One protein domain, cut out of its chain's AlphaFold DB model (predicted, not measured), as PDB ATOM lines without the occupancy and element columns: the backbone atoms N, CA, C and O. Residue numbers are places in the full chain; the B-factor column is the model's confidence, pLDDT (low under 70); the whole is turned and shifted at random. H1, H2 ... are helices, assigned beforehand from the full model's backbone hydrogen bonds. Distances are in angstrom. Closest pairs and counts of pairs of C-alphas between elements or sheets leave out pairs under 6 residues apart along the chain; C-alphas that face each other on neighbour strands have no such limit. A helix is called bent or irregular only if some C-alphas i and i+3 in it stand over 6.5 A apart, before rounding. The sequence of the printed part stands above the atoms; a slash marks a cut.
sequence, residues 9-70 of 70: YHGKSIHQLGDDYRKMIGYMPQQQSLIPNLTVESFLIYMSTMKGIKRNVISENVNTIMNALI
ATOM      1  N   TYR A   9      26.695 -11.575 -36.453       93.50
ATOM      2  CA  TYR A   9      27.236 -12.886 -36.119       93.50
ATOM      3  C   TYR A   9      28.732 -12.906 -36.443       93.50
ATOM      4  O   TYR A   9      29.133 -12.717 -37.591       93.50
ATOM      5  N   HIS A  10      29.572 -13.060 -35.413       93.19
ATOM      6  CA  HIS A  10      31.037 -12.933 -35.512       93.19
ATOM      7  C   HIS A  10      31.496 -11.675 -36.279       93.19
ATOM      8  O   HIS A  10      32.395 -11.729 -37.116       93.19
ATOM      9  N   GLY A  11      30.852 -10.534 -36.010       94.94
ATOM     10  CA  GLY A  11      31.191  -9.247 -36.627       94.94
ATOM     11  C   GLY A  11      30.689  -9.051 -38.063       94.94
ATOM     12  O   GLY A  11      30.952  -8.003 -38.644       94.94
ATOM     13  N   LYS A  12      29.952 -10.011 -38.638       94.88
ATOM     14  CA  LYS A  12      29.294  -9.880 -39.948       94.88
ATOM     15  C   LYS A  12      27.783  -9.784 -39.779       94.88
ATOM     16  O   LYS A  12      27.213 -10.522 -38.982       94.88
ATOM     17  N   SER A  13      27.132  -8.920 -40.552       95.88
ATOM     18  CA  SER A  13      25.669  -8.823 -40.550       95.88
ATOM     19  C   SER A  13      25.026 -10.154 -40.945       95.88
ATOM     20  O   SER A  13      25.422 -10.770 -41.942       95.88
ATOM     21  N   ILE A  14      23.989 -10.583 -40.223       95.44
ATOM     22  CA  ILE A  14      23.213 -11.777 -40.593       95.44
ATOM     23  C   ILE A  14      22.518 -11.612 -41.951       95.44
ATOM     24  O   ILE A  14      22.263 -12.604 -42.631       95.44
ATOM     25  N   HIS A  15      22.252 -10.371 -42.375       93.88
ATOM     26  CA  HIS A  15      21.685 -10.082 -43.690       93.88
ATOM     27  C   HIS A  15      22.692 -10.360 -44.810       93.88
ATOM     28  O   HIS A  15      22.302 -10.872 -45.856       93.88
ATOM     29  N   GLN A  16      23.983 -10.099 -44.571       95.06
ATOM     30  CA  GLN A  16      25.061 -10.446 -45.507       95.06
ATOM     31  C   GLN A  16      25.307 -11.960 -45.565       95.06
ATOM     32  O   GLN A  16      25.630 -12.489 -46.623       95.06
ATOM     33  N   LEU A  17      25.162 -12.658 -44.433       94.94
ATOM     34  CA  LEU A  17      25.369 -14.110 -44.344       94.94
ATOM     35  C   LEU A  17      24.191 -14.928 -44.900       94.94
ATOM     36  O   LEU A  17      24.389 -16.043 -45.380       94.94
ATOM     37  N   GLY A  18      22.965 -14.405 -44.823       93.56
ATOM     38  CA  GLY A  18      21.789 -14.973 -45.480       93.56
ATOM     39  C   GLY A  18      21.520 -16.445 -45.137       93.56
ATOM     40  O   GLY A  18      21.276 -16.801 -43.980       93.56
ATOM     41  N   ASP A  19      21.507 -17.300 -46.161       91.62
ATOM     42  CA  ASP A  19      21.203 -18.730 -46.023       91.62
ATOM     43  C   ASP A  19      22.224 -19.486 -45.181       91.62
ATOM     44  O   ASP A  19      21.852 -20.405 -44.451       91.62
ATOM     45  N   ASP A  20      23.496 -19.101 -45.238       92.06
ATOM     46  CA  ASP A  20      24.536 -19.798 -44.486       92.06
ATOM     47  C   ASP A  20      24.368 -19.580 -42.985       92.06
ATOM     48  O   ASP A  20      24.540 -20.516 -42.207       92.06
ATOM     49  N   TYR A  21      23.895 -18.396 -42.579       93.88
ATOM     50  CA  TYR A  21      23.476 -18.155 -41.200       93.88
ATOM     51  C   TYR A  21      22.302 -19.052 -40.787       93.88
ATOM     52  O   TYR A  21      22.353 -19.709 -39.746       93.88
ATOM     53  N   ARG A  22      21.264 -19.152 -41.628       90.94
ATOM     54  CA  ARG A  22      20.072 -19.972 -41.342       90.94
ATOM     55  C   ARG A  22      20.366 -21.469 -41.248       90.94
ATOM     56  O   ARG A  22      19.670 -22.164 -40.517       90.94
ATOM     57  N   LYS A  23      21.389 -21.972 -41.944       89.12
ATOM     58  CA  LYS A  23      21.812 -23.383 -41.852       89.12
ATOM     59  C   LYS A  23      22.450 -23.732 -40.504       89.12
ATOM     60  O   LYS A  23      22.445 -24.903 -40.134       89.12
ATOM     61  N   MET A  24      22.990 -22.749 -39.780       88.69
ATOM     62  CA  MET A  24      23.681 -22.966 -38.502       88.69
ATOM     63  C   MET A  24      22.743 -22.983 -37.291       88.69
ATOM     64  O   MET A  24      23.116 -23.510 -36.245       88.69
ATOM     65  N   ILE A  25      21.538 -22.421 -37.411       88.75
ATOM     66  CA  ILE A  25      20.597 -22.288 -36.294       88.75
ATOM     67  C   ILE A  25      19.324 -23.112 -36.512       88.75
ATOM     68  O   ILE A  25      18.832 -23.268 -37.627       88.75
ATOM     69  N   GLY A  26      18.762 -23.632 -35.421       85.19
ATOM     70  CA  GLY A  26      17.430 -24.232 -35.405       85.19
ATOM     71  C   GLY A  26      16.406 -23.232 -34.876       85.19
ATOM     72  O   GLY A  26      16.508 -22.808 -33.731       85.19
ATOM     73  N   TYR A  27      15.412 -22.866 -35.687       84.44
ATOM     74  CA  TYR A  27      14.274 -22.065 -35.230       84.44
ATOM     75  C   TYR A  27      13.112 -22.978 -34.826       84.44
ATOM     76  O   TYR A  27      12.643 -23.772 -35.645       84.44
ATOM     77  N   MET A  28      12.640 -22.855 -33.583       82.38
ATOM     78  CA  MET A  28      11.452 -23.551 -33.082       82.38
ATOM     79  C   MET A  28      10.395 -22.517 -32.667       82.38
ATOM     80  O   MET A  28      10.578 -21.843 -31.653       82.38
ATOM     81  N   PRO A  29       9.317 -22.335 -33.450       82.19
ATOM     82  CA  PRO A  29       8.266 -21.376 -33.124       82.19
ATOM     83  C   PRO A  29       7.454 -21.827 -31.901       82.19
ATOM     84  O   PRO A  29       7.242 -23.019 -31.696       82.19
ATOM     85  N   GLN A  30       6.935 -20.867 -31.127       80.81
ATOM     86  CA  GLN A  30       6.096 -21.136 -29.949       80.81
ATOM     87  C   GLN A  30       4.762 -21.816 -30.308       80.81
ATOM     88  O   GLN A  30       4.338 -22.747 -29.630       80.81
ATOM     89  N   GLN A  31       4.100 -21.373 -31.383       77.69
ATOM     90  CA  GLN A  31       2.973 -22.093 -31.982       77.69
ATOM     91  C   GLN A  31       3.511 -23.014 -33.072       77.69
ATOM     92  O   GLN A  31       3.676 -22.617 -34.226       77.69
ATOM     93  N   GLN A  32       3.824 -24.247 -32.696       67.69
ATOM     94  CA  GLN A  32       4.281 -25.243 -33.648       67.69
ATOM     95  C   GLN A  32       3.078 -25.865 -34.360       67.69
ATOM     96  O   GLN A  32       2.245 -26.521 -33.736       67.69
ATOM     97  N   SER A  33       2.993 -25.687 -35.680       68.88
ATOM     98  CA  SER A  33       2.079 -26.469 -36.516       68.88
ATOM     99  C   SER A  33       2.611 -27.897 -36.620       68.88
ATOM    100  O   SER A  33       3.282 -28.258 -37.586       68.88
ATOM    101  N   LEU A  34       2.368 -28.700 -35.585       74.38
ATOM    102  CA  LEU A  34       2.573 -30.140 -35.669       74.38
ATOM    103  C   LEU A  34       1.644 -30.689 -36.748       74.38
ATOM    104  O   LEU A  34       0.474 -30.310 -36.826       74.38
ATOM    105  N   ILE A  35       2.175 -31.574 -37.589       76.88
ATOM    106  CA  ILE A  35       1.356 -32.266 -38.578       76.88
ATOM    107  C   ILE A  35       0.381 -33.151 -37.794       76.88
ATOM    108  O   ILE A  35       0.840 -34.000 -37.019       76.88
ATOM    109  N   PRO A  36      -0.942 -32.962 -37.959       77.00
ATOM    110  CA  PRO A  36      -1.923 -33.770 -37.256       77.00
ATOM    111  C   PRO A  36      -1.658 -35.260 -37.489       77.00
ATOM    112  O   PRO A  36      -1.340 -35.670 -38.605       77.00
ATOM    113  N   ASN A  37      -1.814 -36.068 -36.441       84.75
ATOM    114  CA  ASN A  37      -1.657 -37.528 -36.468       84.75
ATOM    115  C   ASN A  37      -0.223 -38.063 -36.659       84.75
ATOM    116  O   ASN A  37      -0.063 -39.268 -36.851       84.75
ATOM    117  N   LEU A  38       0.823 -37.230 -36.579       87.44
ATOM    118  CA  LEU A  38       2.195 -37.738 -36.467       87.44
ATOM    119  C   LEU A  38       2.598 -37.948 -35.006       87.44
ATOM    120  O   LEU A  38       2.364 -37.096 -34.151       87.44
ATOM    121  N   THR A  39       3.274 -39.067 -34.734       90.31
ATOM    122  CA  THR A  39       4.032 -39.233 -33.487       90.31
ATOM    123  C   THR A  39       5.237 -38.292 -33.479       90.31
ATOM    124  O   THR A  39       5.710 -37.878 -34.540       90.31
ATOM    125  N   VAL A  40       5.774 -37.983 -32.295       87.75
ATOM    126  CA  VAL A  40       7.008 -37.183 -32.161       87.75
ATOM    127  C   VAL A  40       8.143 -37.797 -32.986       87.75
ATOM    128  O   VAL A  40       8.802 -37.096 -33.747       87.75
ATOM    129  N   GLU A  41       8.305 -39.118 -32.917       91.00
ATOM    130  CA  GLU A  41       9.284 -39.859 -33.714       91.00
ATOM    131  C   GLU A  41       9.065 -39.665 -35.224       91.00
ATOM    132  O   GLU A  41       9.979 -39.253 -35.940       91.00
ATOM    133  N   SER A  42       7.837 -39.886 -35.710       90.44
ATOM    134  CA  SER A  42       7.497 -39.729 -37.131       90.44
ATOM    135  C   SER A  42       7.703 -38.295 -37.611       90.44
ATOM    136  O   SER A  42       8.174 -38.073 -38.725       90.44
ATOM    137  N   PHE A  43       7.397 -37.314 -36.761       89.75
ATOM    138  CA  PHE A  43       7.643 -35.905 -37.034       89.75
ATOM    139  C   PHE A  43       9.144 -35.604 -37.156       89.75
ATOM    140  O   PHE A  43       9.564 -34.965 -38.122       89.75
ATOM    141  N   LEU A  44       9.974 -36.099 -36.233       89.94
ATOM    142  CA  LEU A  44      11.426 -35.904 -36.278       89.94
ATOM    143  C   LEU A  44      12.058 -36.572 -37.506       89.94
ATOM    144  O   LEU A  44      12.911 -35.967 -38.165       89.94
ATOM    145  N   ILE A  45      11.613 -37.781 -37.862       92.25
ATOM    146  CA  ILE A  45      12.047 -38.481 -39.081       92.25
ATOM    147  C   ILE A  45      11.641 -37.688 -40.328       92.25
ATOM    148  O   ILE A  45      12.467 -37.477 -41.222       92.25
ATOM    149  N   TYR A  46      10.394 -37.211 -40.382       90.81
ATOM    150  CA  TYR A  46       9.879 -36.404 -41.488       90.81
ATOM    151  C   TYR A  46      10.714 -35.132 -41.691       90.81
ATOM    152  O   TYR A  46      11.244 -34.899 -42.781       90.81
ATOM    153  N   MET A  47      10.925 -34.356 -40.625       89.12
ATOM    154  CA  MET A  47      11.724 -33.127 -40.671       89.12
ATOM    155  C   MET A  47      13.179 -33.402 -41.070       89.12
ATOM    156  O   MET A  47      13.763 -32.651 -41.852       89.12
ATOM    157  N   SER A  48      13.768 -34.493 -40.579       91.81
ATOM    158  CA  SER A  48      15.149 -34.875 -40.906       91.81
ATOM    159  C   SER A  48      15.312 -35.298 -42.368       91.81
ATOM    160  O   SER A  48      16.326 -34.986 -42.995       91.81
ATOM    161  N   THR A  49      14.294 -35.954 -42.930       92.44
ATOM    162  CA  THR A  49      14.257 -36.345 -44.346       92.44
ATOM    163  C   THR A  49      14.175 -35.115 -45.247       92.44
ATOM    164  O   THR A  49      14.948 -34.998 -46.194       92.44
ATOM    165  N   MET A  50      13.314 -34.151 -44.902       89.81
ATOM    166  CA  MET A  50      13.212 -32.868 -45.612       89.81
ATOM    167  C   MET A  50      14.525 -32.069 -45.578       89.81
ATOM    168  O   MET A  50      14.840 -31.353 -46.524       89.81
ATOM    169  N   LYS A  51      15.319 -32.221 -44.510       87.56
ATOM    170  CA  LYS A  51      16.662 -31.631 -44.381       87.56
ATOM    171  C   LYS A  51      17.760 -32.384 -45.149       87.56
ATOM    172  O   LYS A  51      18.902 -31.931 -45.143       87.56
ATOM    173  N   GLY A  52      17.454 -33.514 -45.792       90.62
ATOM    174  CA  GLY A  52      18.418 -34.295 -46.577       90.62
ATOM    175  C   GLY A  52      19.426 -35.094 -45.741       90.62
ATOM    176  O   GLY A  52      20.509 -35.423 -46.224       90.62
ATOM    177  N   ILE A  53      19.102 -35.401 -44.482       92.81
ATOM    178  CA  ILE A  53      19.983 -36.166 -43.590       92.81
ATOM    179  C   ILE A  53      19.993 -37.645 -44.017       92.81
ATOM    180  O   ILE A  53      18.966 -38.212 -44.389       92.81
ATOM    181  N   LYS A  54      21.160 -38.301 -43.960       93.81
ATOM    182  CA  LYS A  54      21.284 -39.731 -44.289       93.81
ATOM    183  C   LYS A  54      20.493 -40.590 -43.300       93.81
ATOM    184  O   LYS A  54      20.580 -40.386 -42.094       93.81
ATOM    185  N   ARG A  55      19.781 -41.604 -43.802       90.81
ATOM    186  CA  ARG A  55      18.852 -42.436 -43.014       90.81
ATOM    187  C   ARG A  55      19.462 -43.058 -41.752       90.81
ATOM    188  O   ARG A  55      18.798 -43.071 -40.725       90.81
ATOM    189  N   ASN A  56      20.702 -43.541 -41.820       91.19
ATOM    190  CA  ASN A  56      21.408 -44.113 -40.667       91.19
ATOM    191  C   ASN A  56      21.646 -43.078 -39.553       91.19
ATOM    192  O   ASN A  56      21.457 -43.375 -38.379       91.19
ATOM    193  N   VAL A  57      21.969 -41.840 -39.932       94.62
ATOM    194  CA  VAL A  57      22.148 -40.721 -38.997       94.62
ATOM    195  C   VAL A  57      20.804 -40.285 -38.404       94.62
ATOM    196  O   VAL A  57      20.731 -39.947 -37.226       94.62
ATOM    197  N   ILE A  58      19.720 -40.327 -39.193       94.19
ATOM    198  CA  ILE A  58      18.370 -40.014 -38.696       94.19
ATOM    199  C   ILE A  58      17.990 -40.957 -37.554       94.19
ATOM    200  O   ILE A  58      17.578 -40.477 -36.504       94.19
ATOM    201  N   SER A  59      18.150 -42.274 -37.726       91.75
ATOM    202  CA  SER A  59      17.779 -43.241 -36.684       91.75
ATOM    203  C   SER A  59      18.557 -43.041 -35.381       91.75
ATOM    204  O   SER A  59      17.962 -43.066 -34.307       91.75
ATOM    205  N   GLU A  60      19.866 -42.795 -35.461       94.56
ATOM    206  CA  GLU A  60      20.712 -42.566 -34.280       94.56
ATOM    207  C   GLU A  60      20.314 -41.281 -33.537       94.56
ATOM    208  O   GLU A  60      20.127 -41.284 -32.315       94.56
ATOM    209  N   ASN A  61      20.111 -40.191 -34.280       93.19
ATOM    210  CA  ASN A  61      19.743 -38.900 -33.705       93.19
ATOM    211  C   ASN A  61      18.337 -38.917 -33.103       93.19
ATOM    212  O   ASN A  61      18.133 -38.377 -32.019       93.19
ATOM    213  N   VAL A  62      17.370 -39.542 -33.781       93.25
ATOM    214  CA  VAL A  62      15.992 -39.641 -33.286       93.25
ATOM    215  C   VAL A  62      15.955 -40.442 -31.991       93.25
ATOM    216  O   VAL A  62      15.376 -39.961 -31.025       93.25
ATOM    217  N   ASN A  63      16.644 -41.584 -31.915       92.81
ATOM    218  CA  ASN A  63      16.737 -42.355 -30.672       92.81
ATOM    219  C   ASN A  63      17.356 -41.535 -29.531       92.81
ATOM    220  O   ASN A  63      16.854 -41.553 -28.410       92.81
ATOM    221  N   THR A  64      18.412 -40.770 -29.823       94.19
ATOM    222  CA  THR A  64      19.062 -39.894 -28.836       94.19
ATOM    223  C   THR A  64      18.101 -38.827 -28.307       94.19
ATOM    224  O   THR A  64      17.997 -38.639 -27.098       94.19
ATOM    225  N   ILE A  65      17.368 -38.157 -29.202       91.06
ATOM    226  CA  ILE A  65      16.391 -37.122 -28.834       91.06
ATOM    227  C   ILE A  65      15.231 -37.733 -28.047       91.06
ATOM    228  O   ILE A  65      14.853 -37.190 -27.017       91.06
ATOM    229  N   MET A  66      14.692 -38.867 -28.499       91.19
ATOM    230  CA  MET A  66      13.586 -39.545 -27.824       91.19
ATOM    231  C   MET A  66      13.958 -39.952 -26.397       91.19
ATOM    232  O   MET A  66      13.139 -39.773 -25.508       91.19
ATOM    233  N   ASN A  67      15.191 -40.414 -26.162       91.75
ATOM    234  CA  ASN A  67      15.678 -40.744 -24.819       91.75
ATOM    235  C   ASN A  67      15.873 -39.513 -23.924       91.75
ATOM    236  O   ASN A  67      15.722 -39.622 -22.717       91.75
ATOM    237  N   ALA A  68      16.223 -38.356 -24.494       88.56
ATOM    238  CA  ALA A  68      16.426 -37.118 -23.738       88.56
ATOM    239  C   ALA A  68      15.112 -36.404 -23.356       88.56
ATOM    240  O   ALA A  68      15.137 -35.443 -22.591       88.56
ATOM    241  N   LEU A  69      13.981 -36.836 -23.921       75.56
ATOM    242  CA  LEU A  69      12.643 -36.311 -23.634       75.56
ATOM    243  C   LEU A  69      11.933 -37.059 -22.486       75.56
ATOM    244  O   LEU A  69      10.785 -36.729 -22.182       75.56
ATOM    245  N   ILE A  70      12.598 -38.048 -21.878       58.44
ATOM    246  CA  ILE A  70      12.127 -38.879 -20.757       58.44
ATOM    247  C   ILE A  70      12.981 -38.571 -19.528       58.44
ATOM    248  O   ILE A  70      12.400 -38.494 -18.423       58.44
TER     249      ILE A  70
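AT A GLANCE: This is residues 9 to 70 of the 70 residues of an uncharacterized protein of Erysipelothrix larvae (UniProt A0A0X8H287). A helical hairpin, H3 folded back beside H2, makes one end of this domain, and the short irregular helix H1 makes the other, well away from it. A long looping link, residues 25 to 39, bridges the two ends, and H1 touches neither helix of the hairpin. The printed part has 62 residues with three named helices, H1, H2 and H3 in chain order, and no named strand; the class is all helix. The whole is loose, with a radius of gyration of the C-alphas of 14.7 A and spans of 40 by 29 by 23 A.

IN THESE COORDINATES: H3, the longest helix, holds residues 55 to 68 and measures 20.1 A from C-alpha 55 to C-alpha 68, which is at (16.426, -37.118, -23.738). H2 holds residues 40 to 50, 15.4 A long, beginning with C-alpha 40 at (7.008, -37.183, -32.161). H1 holds residues 14 to 24, 11.4 A long, with C-alpha 14 at (23.213, -11.777, -40.593). H1 is irregular: C-alphas 16 and 19 are 9.2 A apart.

HOW THE PARTS SIT: H2 and H3 form a helical hairpin across a tight link of 4 residues. They touch, and their closest C-alphas, those of Ser 48 and Ile 58, are 6.5 A apart. They run opposite ways at a tilt of 35 degrees, only just steep. H1 is apart from both H2 and H3. Every O i to N i+4 pair is within hydrogen-bond range in H2 and H3; in H1 3 of 7 are, beside 6 of 8 O i to N i+3 pairs.

THE WHOLE: The C-alphas farthest apart, those of Gly 11 and Asn 37, are 43.3 A apart. The link from H1 to H2 is long, with 15 residues. Residues 23 to 33, of which 23 to 24 belong to H1, stand free. The printed part has no cut. Its mean pLDDT is 88.5, and residues 32, 33 and 70 are under 70.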